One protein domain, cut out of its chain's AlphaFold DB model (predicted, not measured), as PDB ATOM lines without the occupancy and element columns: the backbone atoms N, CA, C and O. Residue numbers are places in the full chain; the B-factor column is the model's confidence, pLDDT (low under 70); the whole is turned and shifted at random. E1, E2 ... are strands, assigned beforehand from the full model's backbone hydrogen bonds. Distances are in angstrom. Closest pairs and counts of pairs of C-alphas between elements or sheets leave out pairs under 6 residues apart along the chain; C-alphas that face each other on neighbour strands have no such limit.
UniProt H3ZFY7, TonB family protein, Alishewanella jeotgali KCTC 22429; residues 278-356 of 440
ATOM      1  N   LYS A 278     -49.562 -54.053  35.152       75.19
ATOM      2  CA  LYS A 278     -48.919 -53.604  36.390       75.19
ATOM      3  C   LYS A 278     -48.680 -52.098  36.324       75.19
ATOM      4  O   LYS A 278     -48.052 -51.583  35.405       75.19
ATOM      5  N   HIS A 279     -49.224 -51.413  37.317       66.12
ATOM      6  CA  HIS A 279     -49.118 -49.975  37.455       66.12
ATOM      7  C   HIS A 279     -47.659 -49.565  37.693       66.12
ATOM      8  O   HIS A 279     -47.028 -50.062  38.626       66.12
ATOM      9  N   ASN A 280     -47.143 -48.664  36.856       63.50
ATOM     10  CA  ASN A 280     -45.830 -48.054  37.036       63.50
ATOM     11  C   ASN A 280     -45.994 -46.536  37.164       63.50
ATOM     12  O   ASN A 280     -46.049 -45.810  36.169       63.50
ATOM     13  N   ASP A 281     -46.108 -46.084  38.408       65.50
ATOM     14  CA  ASP A 281     -46.134 -44.672  38.758       65.50
ATOM     15  C   ASP A 281     -44.704 -44.140  38.874       65.50
ATOM     16  O   ASP A 281     -43.894 -44.658  39.641       65.50
ATOM     17  N   GLY A 282     -44.397 -43.050  38.169       77.25
ATOM     18  CA  GLY A 282     -43.135 -42.336  38.387       77.25
ATOM     19  C   GLY A 282     -42.619 -41.542  37.199       77.25
ATOM     20  O   GLY A 282     -41.858 -40.594  37.400       77.25
ATOM     21  N   VAL A 283     -43.054 -41.876  35.982       89.25
ATOM     22  CA  VAL A 283     -42.581 -41.197  34.771       89.25
ATOM     23  C   VAL A 283     -43.338 -39.893  34.541       89.25
ATOM     24  O   VAL A 283     -44.560 -39.824  34.649       89.25
ATOM     25  N   ARG A 284     -42.601 -38.825  34.240       90.75
ATOM     26  CA  ARG A 284     -43.129 -37.476  34.029       90.75
ATOM     27  C   ARG A 284     -42.472 -36.830  32.826       90.75
ATOM     28  O   ARG A 284     -41.262 -36.946  32.639       90.75
ATOM     29  N   ALA A 285     -43.253 -36.052  32.090       87.88
ATOM     30  CA  ALA A 285     -42.767 -35.198  31.018       87.88
ATOM     31  C   ALA A 285     -43.034 -33.733  31.380       87.88
ATOM     32  O   ALA A 285     -44.165 -33.357  31.700       87.88
ATOM     33  N   ARG A 286     -41.995 -32.898  31.324       84.94
ATOM     34  CA  ARG A 286     -42.140 -31.437  31.327       84.94
ATOM     35  C   ARG A 286     -41.841 -30.949  29.923       84.94
ATOM     36  O   ARG A 286     -40.690 -30.731  29.574       84.94
ATOM     37  N   ILE A 287     -42.895 -30.875  29.122       88.62
ATOM     38  CA  ILE A 287     -42.826 -30.404  27.745       88.62
ATOM     39  C   ILE A 287     -43.694 -29.156  27.681       88.62
ATOM     40  O   ILE A 287     -44.925 -29.237  27.584       88.62
ATOM     41  N   ASP A 288     -43.048 -28.008  27.849       88.06
ATOM     42  CA  ASP A 288     -43.709 -26.711  27.777       88.06
ATOM     43  C   ASP A 288     -44.259 -26.499  26.362       88.06
ATOM     44  O   ASP A 288     -43.692 -26.983  25.387       88.06
ATOM     45  N   GLY A 289     -45.435 -25.880  26.258       89.06
ATOM     46  CA  GLY A 289     -46.095 -25.658  24.969       89.06
ATOM     47  C   GLY A 289     -46.743 -26.891  24.313       89.06
ATOM     48  O   GLY A 289     -47.554 -26.721  23.407       89.06
ATOM     49  N   PHE A 290     -46.478 -28.123  24.771       92.19
ATOM     50  CA  PHE A 290     -47.120 -29.316  24.198       92.19
ATOM     51  C   PHE A 290     -48.616 -29.374  24.519       92.19
ATOM     52  O   PHE A 290     -49.022 -29.351  25.688       92.19
ATOM     53  N   VAL A 291     -49.429 -29.516  23.473       91.12
ATOM     54  CA  VAL A 291     -50.862 -29.811  23.560       91.12
ATOM     55  C   VAL A 291     -51.215 -30.828  22.479       91.12
ATOM     56  O   VAL A 291     -50.955 -30.614  21.300       91.12
ATOM     57  N   GLY A 292     -51.825 -31.946  22.857       92.00
ATOM     58  CA  GLY A 292     -52.128 -33.030  21.928       92.00
ATOM     59  C   GLY A 292     -51.876 -34.405  22.527       92.00
ATOM     60  O   GLY A 292     -51.899 -34.589  23.747       92.00
ATOM     61  N   THR A 293     -51.651 -35.380  21.653       94.75
ATOM     62  CA  THR A 293     -51.346 -36.769  22.019       94.75
ATOM     63  C   THR A 293     -50.165 -37.289  21.220       94.75
ATOM     64  O   THR A 293     -50.091 -37.010  20.025       94.75
ATOM     65  N   ALA A 294     -49.299 -38.096  21.825       95.88
ATOM     66  CA  ALA A 294     -48.219 -38.761  21.107       95.88
ATOM     67  C   ALA A 294     -47.903 -40.142  21.686       95.88
ATOM     68  O   ALA A 294     -47.862 -40.311  22.897       95.88
ATOM     69  N   LEU A 295     -47.653 -41.116  20.815       97.19
ATOM     70  CA  LEU A 295     -46.977 -42.365  21.142       97.19
ATOM     71  C   LEU A 295     -45.505 -42.205  20.755       97.19
ATOM     72  O   LEU A 295     -45.198 -41.927  19.593       97.19
ATOM     73  N   VAL A 296     -44.612 -42.365  21.725       97.31
ATOM     74  CA  VAL A 296     -43.172 -42.151  21.555       97.31
ATOM     75  C   VAL A 296     -42.378 -43.380  21.974       97.31
ATOM     76  O   VAL A 296     -42.777 -44.079  22.906       97.31
ATOM     77  N   ARG A 297     -41.240 -43.615  21.313       97.50
ATOM     78  CA  ARG A 297     -40.213 -44.555  21.771       97.50
ATOM     79  C   ARG A 297     -39.140 -43.802  22.541       97.50
ATOM     80  O   ARG A 297     -38.687 -42.747  22.091       97.50
ATOM     81  N   VAL A 298     -38.709 -44.348  23.669       96.38
ATOM     82  CA  VAL A 298     -37.734 -43.725  24.567       96.38
ATOM     83  C   VAL A 298     -36.540 -44.632  24.826       96.38
ATOM     84  O   VAL A 298     -36.660 -45.854  24.864       96.38
ATOM     85  N   ALA A 299     -35.375 -44.018  24.998       96.38
ATOM     86  CA  ALA A 299     -34.181 -44.677  25.502       96.38
ATOM     87  C   ALA A 299     -34.298 -44.939  27.017       96.38
ATOM     88  O   ALA A 299     -35.109 -44.294  27.688       96.38
ATOM     89  N   PRO A 300     -33.455 -45.823  27.588       94.69
ATOM     90  CA  PRO A 300     -33.428 -46.079  29.033       94.69
ATOM     91  C   PRO A 300     -33.144 -44.840  29.898       94.69
ATOM     92  O   PRO A 300     -33.531 -44.799  31.059       94.69
ATOM     93  N   ASP A 301     -32.488 -43.817  29.338       93.81
ATOM     94  CA  ASP A 301     -32.246 -42.522  29.992       93.81
ATOM     95  C   ASP A 301     -33.451 -41.558  29.910       93.81
ATOM     96  O   ASP A 301     -33.380 -40.425  30.385       93.81
ATOM     97  N   GLY A 302     -34.554 -41.996  29.295       94.81
ATOM     98  CA  GLY A 302     -35.783 -41.234  29.104       94.81
ATOM     99  C   GLY A 302     -35.800 -40.347  27.862       94.81
ATOM    100  O   GLY A 302     -36.825 -39.720  27.589       94.81
ATOM    101  N   ARG A 303     -34.718 -40.275  27.077       97.06
ATOM    102  CA  ARG A 303     -34.691 -39.473  25.847       97.06
ATOM    103  C   ARG A 303     -35.626 -40.058  24.792       97.06
ATOM    104  O   ARG A 303     -35.553 -41.243  24.474       97.06
ATOM    105  N   ILE A 304     -36.473 -39.218  24.206       97.69
ATOM    106  CA  ILE A 304     -37.367 -39.585  23.110       97.69
ATOM    107  C   ILE A 304     -36.529 -39.802  21.850       97.69
ATOM    108  O   ILE A 304     -35.877 -38.884  21.348       97.69
ATOM    109  N   LEU A 305     -36.537 -41.042  21.365       97.69
ATOM    110  CA  LEU A 305     -35.810 -41.482  20.176       97.69
ATOM    111  C   LEU A 305     -36.662 -41.374  18.915       97.69
ATOM    112  O   LEU A 305     -36.142 -41.090  17.842       97.69
ATOM    113  N   GLU A 306     -37.961 -41.633  19.047       97.75
ATOM    114  CA  GLU A 306     -38.882 -41.743  17.922       97.75
ATOM    115  C   GLU A 306     -40.266 -41.237  18.321       97.75
ATOM    116  O   GLU A 306     -40.782 -41.558  19.396       97.75
ATOM    117  N   GLN A 307     -40.901 -40.502  17.415       95.31
ATOM    118  CA  GLN A 307     -42.317 -40.174  17.482       95.31
ATOM    119  C   GLN A 307     -43.098 -41.151  16.596       95.31
ATOM    120  O   GLN A 307     -43.294 -40.899  15.410       95.31
ATOM    121  N   VAL A 308     -43.553 -42.267  17.175       95.94
ATOM    122  CA  VAL A 308     -44.277 -43.331  16.453       95.94
ATOM    123  C   VAL A 308     -45.581 -42.795  15.854       95.94
ATOM    124  O   VAL A 308     -45.940 -43.104  14.720       95.94
ATOM    125  N   LYS A 309     -46.307 -41.980  16.626       94.81
ATOM    126  CA  LYS A 309     -47.517 -41.278  16.182       94.81
ATOM    127  C   LYS A 309     -47.707 -40.027  17.025       94.81
ATOM    128  O   LYS A 309     -47.607 -40.110  18.241       94.81
ATOM    129  N   ALA A 310     -48.063 -38.900  16.420       94.12
ATOM    130  CA  ALA A 310     -48.476 -37.712  17.162       94.12
ATOM    131  C   ALA A 310     -49.653 -37.012  16.490       94.12
ATOM    132  O   ALA A 310     -49.818 -37.060  15.274       94.12
ATOM    133  N   ASN A 311     -50.473 -36.374  17.315       93.06
ATOM    134  CA  ASN A 311     -51.524 -35.462  16.905       93.06
ATOM    135  C   ASN A 311     -51.419 -34.218  17.788       93.06
ATOM    136  O   ASN A 311     -51.812 -34.250  18.960       93.06
ATOM    137  N   PHE A 312     -50.826 -33.162  17.240       92.44
ATOM    138  CA  PHE A 312     -50.667 -31.881  17.917       92.44
ATOM    139  C   PHE A 312     -51.929 -31.047  17.730       92.44
ATOM    140  O   PHE A 312     -52.443 -30.916  16.620       92.44
ATOM    141  N   ALA A 313     -52.436 -30.478  18.820       88.75
ATOM    142  CA  ALA A 313     -53.530 -29.522  18.729       88.75
ATOM    143  C   ALA A 313     -53.039 -28.231  18.040       88.75
ATOM    144  O   ALA A 313     -51.857 -27.908  18.163       88.75
ATOM    145  N   PRO A 314     -53.918 -27.449  17.385       88.00
ATOM    146  CA  PRO A 314     -53.527 -26.206  16.707       88.00
ATOM    147  C   PRO A 314     -52.760 -25.206  17.587       88.00
ATOM    148  O   PRO A 314     -51.930 -24.455  17.091       88.00
ATOM    149  N   GLN A 315     -53.026 -25.204  18.894       87.31
ATOM    150  CA  GLN A 315     -52.369 -24.357  19.892       87.31
ATOM    151  C   GLN A 315     -51.111 -24.976  20.528       87.31
ATOM    152  O   GLN A 315     -50.610 -24.442  21.516       87.31
ATOM    153  N   SER A 316     -50.648 -26.134  20.055       92.06
ATOM    154  CA  SER A 316     -49.382 -26.708  20.509       92.06
ATOM    155  C   SER A 316     -48.227 -25.871  19.967       92.06
ATOM    156  O   SER A 316     -48.110 -25.691  18.760       92.06
ATOM    157  N   GLU A 317     -47.346 -25.401  20.846       93.69
ATOM    158  CA  GLU A 317     -46.105 -24.713  20.453       93.69
ATOM    159  C   GLU A 317     -45.003 -25.716  20.078       93.69
ATOM    160  O   GLU A 317     -43.992 -25.361  19.479       93.69
ATOM    161  N   VAL A 318     -45.211 -26.989  20.429       92.12
ATOM    162  CA  VAL A 318     -44.323 -28.104  20.100       92.12
ATOM    163  C   VAL A 318     -44.895 -28.869  18.917       92.12
ATOM    164  O   VAL A 318     -46.060 -29.274  18.955       92.12
ATOM    165  N   THR A 319     -44.062 -29.097  17.902       93.62
ATOM    166  CA  THR A 319     -44.393 -29.863  16.686       93.62
ATOM    167  C   THR A 319     -43.520 -31.102  16.495       93.62
ATOM    168  O   THR A 319     -43.788 -31.911  15.609       93.62
ATOM    169  N   ASP A 320     -42.473 -31.250  17.306       95.38
ATOM    170  CA  ASP A 320     -41.585 -32.407  17.324       95.38
ATOM    171  C   ASP A 320     -41.185 -32.713  18.770       95.38
ATOM    172  O   ASP A 320     -40.905 -31.813  19.561       95.38
ATOM    173  N   LEU A 321     -41.208 -33.995  19.116       96.38
ATOM    174  CA  LEU A 321     -40.903 -34.497  20.451       96.38
ATOM    175  C   LEU A 321     -39.538 -35.190  20.516       96.38
ATOM    176  O   LEU A 321     -39.070 -35.493  21.614       96.38
ATOM    177  N   VAL A 322     -38.900 -35.464  19.373       97.06
ATOM    178  CA  VAL A 322     -37.617 -36.172  19.321       97.06
ATOM    179  C   VAL A 322     -36.525 -35.357  20.018       97.06
ATOM    180  O   VAL A 322     -36.402 -34.149  19.846       97.06
ATOM    181  N   GLY A 323     -35.724 -36.029  20.846       95.19
ATOM    182  CA  GLY A 323     -34.652 -35.410  21.626       95.19
ATOM    183  C   GLY A 323     -35.087 -34.816  22.969       95.19
ATOM    184  O   GLY A 323     -34.224 -34.607  23.821       95.19
ATOM    185  N   LEU A 324     -36.388 -34.616  23.208       95.69
ATOM    186  CA  LEU A 324     -36.901 -34.265  24.536       95.69
ATOM    187  C   LEU A 324     -36.789 -35.457  25.498       95.69
ATOM    188  O   LEU A 324     -36.553 -36.589  25.080       95.69
ATOM    189  N   THR A 325     -36.967 -35.222  26.799       94.25
ATOM    190  CA  THR A 325     -36.683 -36.236  27.827       94.25
ATOM    191  C   THR A 325     -37.865 -36.451  28.766       94.25
ATOM    192  O   THR A 325     -38.446 -35.505  29.305       94.25
ATOM    193  N   LEU A 326     -38.196 -37.720  28.991       94.56
ATOM    194  CA  LEU A 326     -39.016 -38.179  30.103       94.56
ATOM    195  C   LEU A 326     -38.131 -38.367  31.339       94.56
ATOM    196  O   LEU A 326     -36.993 -38.807  31.245       94.56
ATOM    197  N   SER A 327     -38.660 -38.048  32.512       92.69
ATOM    198  CA  SER A 327     -37.965 -38.190  33.797       92.69
ATOM    199  C   SER A 327     -38.660 -39.230  34.667       92.69
ATOM    200  O   SER A 327     -39.876 -39.374  34.569       92.69
ATOM    201  N   GLY A 328     -37.922 -39.908  35.546       91.19
ATOM    202  CA  GLY A 328     -38.447 -40.969  36.412       91.19
ATOM    203  C   GLY A 328     -37.876 -42.339  36.053       91.19
ATOM    204  O   GLY A 328     -36.841 -42.420  35.398       91.19
ATOM    205  N   ASP A 329     -38.541 -43.400  36.505       89.00
ATOM    206  CA  ASP A 329     -38.118 -44.783  36.265       89.00
ATOM    207  C   ASP A 329     -38.681 -45.313  34.935       89.00
ATOM    208  O   ASP A 329     -39.869 -45.632  34.811       89.00
ATOM    209  N   ILE A 330     -37.825 -45.348  33.912       91.25
ATOM    210  CA  ILE A 330     -38.175 -45.785  32.560       91.25
ATOM    211  C   ILE A 330     -38.128 -47.314  32.501       91.25
ATOM    212  O   ILE A 330     -37.061 -47.914  32.412       91.25
ATOM    213  N   GLN A 331     -39.301 -47.951  32.533       85.19
ATOM    214  CA  GLN A 331     -39.434 -49.416  32.583       85.19
ATOM    215  C   GLN A 331     -39.939 -50.043  31.273       85.19
ATOM    216  O   GLN A 331     -40.072 -51.261  31.182       85.19
ATOM    217  N   THR A 332     -40.262 -49.233  30.263       89.06
ATOM    218  CA  THR A 332     -40.700 -49.704  28.941       89.06
ATOM    219  C   THR A 332     -40.116 -48.824  27.841       89.06
ATOM    220  O   THR A 332     -39.734 -47.682  28.083       89.06
ATOM    221  N   GLU A 333     -40.051 -49.345  26.620       93.25
ATOM    222  CA  GLU A 333     -39.538 -48.610  25.463       93.25
ATOM    223  C   GLU A 333     -40.535 -47.595  24.905       93.25
ATOM    224  O   GLU A 333     -40.133 -46.729  24.134       93.25
ATOM    225  N   GLN A 334     -41.827 -47.701  25.229       95.19
ATOM    226  CA  GLN A 334     -42.857 -46.843  24.646       95.19
ATOM    227  C   GLN A 334     -43.748 -46.188  25.694       95.19
ATOM    228  O   GLN A 334     -44.191 -46.822  26.649       95.19
ATOM    229  N   TYR A 335     -44.064 -44.913  25.468       95.12
ATOM    230  CA  TYR A 335     -44.958 -44.133  26.316       95.12
ATOM    231  C   TYR A 335     -45.974 -43.368  25.481       95.12
ATOM    232  O   TYR A 335     -45.676 -42.854  24.402       95.12
ATOM    233  N   PHE A 336     -47.182 -43.264  26.018       94.88
ATOM    234  CA  PHE A 336     -48.221 -42.389  25.515       94.88
ATOM    235  C   PHE A 336     -48.237 -41.091  26.323       94.88
ATOM    236  O   PHE A 336     -48.363 -41.105  27.549       94.88
ATOM    237  N   LEU A 337     -48.121 -39.971  25.622       94.62
ATOM    238  CA  LEU A 337     -48.172 -38.617  26.154       94.62
ATOM    239  C   LEU A 337     -49.520 -38.004  25.793       94.62
ATOM    240  O   LEU A 337     -49.939 -38.074  24.637       94.62
ATOM    241  N   SER A 338     -50.194 -37.362  26.747       91.94
ATOM    242  CA  SER A 338     -51.396 -36.589  26.437       91.94
ATOM    243  C   SER A 338     -51.544 -35.320  27.263       91.94
ATOM    244  O   SER A 338     -51.293 -35.285  28.468       91.94
ATOM    245  N   LYS A 339     -51.982 -34.253  26.600       88.75
ATOM    246  CA  LYS A 339     -52.364 -32.992  27.230       88.75
ATOM    247  C   LYS A 339     -53.536 -32.390  26.466       88.75
ATOM    248  O   LYS A 339     -53.397 -31.993  25.313       88.75
ATOM    249  N   LEU A 340     -54.701 -32.364  27.111       79.56
ATOM    250  CA  LEU A 340     -55.931 -31.874  26.494       79.56
ATOM    251  C   LEU A 340     -55.950 -30.333  26.418       79.56
ATOM    252  O   LEU A 340     -55.517 -29.674  27.371       79.56
ATOM    253  N   PRO A 341     -56.512 -29.759  25.338       70.44
ATOM    254  CA  PRO A 341     -56.846 -28.339  25.240       70.44
ATOM    255  C   PRO A 341     -57.593 -27.801  26.470       70.44
ATOM    256  O   PRO A 341     -58.450 -28.483  27.027       70.44
ATOM    257  N   GLY A 342     -57.287 -26.571  26.895       63.94
ATOM    258  CA  GLY A 342     -58.031 -25.875  27.958       63.94
ATOM    259  C   GLY A 342     -57.752 -26.346  29.394       63.94
ATOM    260  O   GLY A 342     -58.227 -25.727  30.344       63.94
ATOM    261  N   ILE A 343     -56.937 -27.388  29.601       63.94
ATOM    262  CA  ILE A 343     -56.539 -27.848  30.942       63.94
ATOM    263  C   ILE A 343     -55.197 -27.211  31.332       63.94
ATOM    264  O   ILE A 343     -54.153 -27.858  31.344       63.94
ATOM    265  N   ALA A 344     -55.218 -25.920  31.675       52.59
ATOM    266  CA  ALA A 344     -54.005 -25.117  31.895       52.59
ATOM    267  C   ALA A 344     -53.084 -25.607  33.036       52.59
ATOM    268  O   ALA A 344     -51.908 -25.263  33.065       52.59
ATOM    269  N   ARG A 345     -53.596 -26.394  33.995       57.41
ATOM    270  CA  ARG A 345     -52.874 -26.743  35.239       57.41
ATOM    271  C   ARG A 345     -52.431 -28.201  35.359       57.41
ATOM    272  O   ARG A 345     -51.824 -28.548  36.370       57.41
ATOM    273  N   LYS A 346     -52.736 -29.070  34.389       63.00
ATOM    274  CA  LYS A 346     -52.311 -30.477  34.458       63.00
ATOM    275  C   LYS A 346     -51.005 -30.647  33.679       63.00
ATOM    276  O   LYS A 346     -50.904 -30.210  32.532       63.00
ATOM    277  N   ALA A 347     -50.008 -31.251  34.324       77.06
ATOM    278  CA  ALA A 347     -48.804 -31.726  33.647       77.06
ATOM    279  C   ALA A 347     -49.187 -32.676  32.499       77.06
ATOM    280  O   ALA A 347     -50.301 -33.210  32.485       77.06
ATOM    281  N   VAL A 348     -48.273 -32.876  31.548       89.00
ATOM    282  CA  VAL A 348     -48.446 -33.895  30.504       89.00
ATOM    283  C   VAL A 348     -48.710 -35.236  31.190       89.00
ATOM    284  O   VAL A 348     -47.935 -35.654  32.050       89.00
ATOM    285  N   ASP A 349     -49.829 -35.868  30.848       89.50
ATOM    286  CA  ASP A 349     -50.158 -37.217  31.290       89.50
ATOM    287  C   ASP A 349     -49.243 -38.185  30.545       89.50
ATOM    288  O   ASP A 349     -49.227 -38.185  29.312       89.50
ATOM    289  N   VAL A 350     -48.455 -38.958  31.287       92.19
ATOM    290  CA  VAL A 350     -47.483 -39.905  30.738       92.19
ATOM    291  C   VAL A 350     -47.873 -41.296  31.188       92.19
ATOM    292  O   VAL A 350     -47.932 -41.566  32.384       92.19
ATOM    293  N   ARG A 351     -48.136 -42.175  30.225       91.50
ATOM    294  CA  ARG A 351     -48.593 -43.541  30.480       91.50
ATOM    295  C   ARG A 351     -47.688 -44.543  29.773       91.50
ATOM    296  O   ARG A 351     -47.429 -44.348  28.585       91.50
ATOM    297  N   PRO A 352     -47.211 -45.605  30.445       92.56
ATOM    298  CA  PRO A 352     -46.525 -46.707  29.776       92.56
ATOM    299  C   PRO A 352     -47.402 -47.262  28.654       92.56
ATOM    300  O   PRO A 352     -48.585 -47.528  28.876       92.56
ATOM    301  N   ALA A 353     -46.845 -47.425  27.457       92.56
ATOM    302  CA  ALA A 353     -47.542 -48.048  26.344       92.56
ATOM    303  C   ALA A 353     -47.148 -49.525  26.257       92.56
ATOM    304  O   ALA A 353     -45.963 -49.860  26.212       92.56
ATOM    305  N   VAL A 354     -48.145 -50.409  26.270       90.00
ATOM    306  CA  VAL A 354     -47.942 -51.859  26.334       90.00
ATOM    307  C   VAL A 354     -48.700 -52.528  25.202       90.00
ATOM    308  O   VAL A 354     -49.898 -52.301  25.016       90.00
ATOM    309  N   ALA A 355     -47.992 -53.354  24.438       90.94
ATOM    310  CA  ALA A 355     -48.586 -54.105  23.350       90.94
ATOM    311  C   ALA A 355     -49.261 -55.374  23.883       90.94
ATOM    312  O   ALA A 355     -48.656 -56.124  24.649       90.94
ATOM    313  N   VAL A 356     -50.513 -55.603  23.491       91.00
ATOM    314  CA  VAL A 356     -51.334 -56.724  23.975       91.00
ATOM    315  C   VAL A 356     -52.154 -57.335  22.838       91.00
ATOM    316  O   VAL A 356     -52.536 -56.601  21.923       91.00
TER     317      VAL A 356
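Overview. This is residues 278 to 356 of the 440 residues of the protein "TonB family protein" of Alishewanella jeotgali KCTC 22429 (UniProt H3ZFY7). Little regular structure is here: one twisted wall of four strands, with much of the unnamed stretches 278 to 291 and 313 to 333 folded over one face. The printed part has 79 residues with four named strands, E1 to E4, holding under half of them, and no named helix. The class is all strand; the antiparallel sheet runs E2 E1 E3 E4. It is compact, with radius of gyration of the C-alphas 11.7 A, spanning 31 by 24 by 22 A.

Arrangement. Look first at residues 284 to 285, paired antiparallel with residues 326 to 327. E1, residues 292 to 298, and E2, residues 304 to 312, form a hairpin; N 295 and O 309 are within hydrogen-bond range at 2.8 A. E3, residues 334 to 339, is antiparallel to E1, with N 294 and O 337 at 2.9 A. E3 and E4, residues 349 to 356, form a hairpin, with N 336 and O 351 at 2.8 A. E2 and E4 are apart.

Along the chain. Find C-alpha 292 at (-52.128, -33.030, 21.928); E1 runs 18.1 A from there. E2 spans 16.2 A and bends by 81 degrees at residue 309; E3 spans 17.0 A. E4 runs 20.9 A to C-alpha 356 at (-51.334, -56.724, 23.975).

Size, cuts and confidence. The farthest C-alphas, Lys 278 and Pro 314, are 34.0 A apart. The printed part has no cut; the link E2 to E3 is long. Find pLDDT under 70 at residues 279 to 281 and 342 to 346.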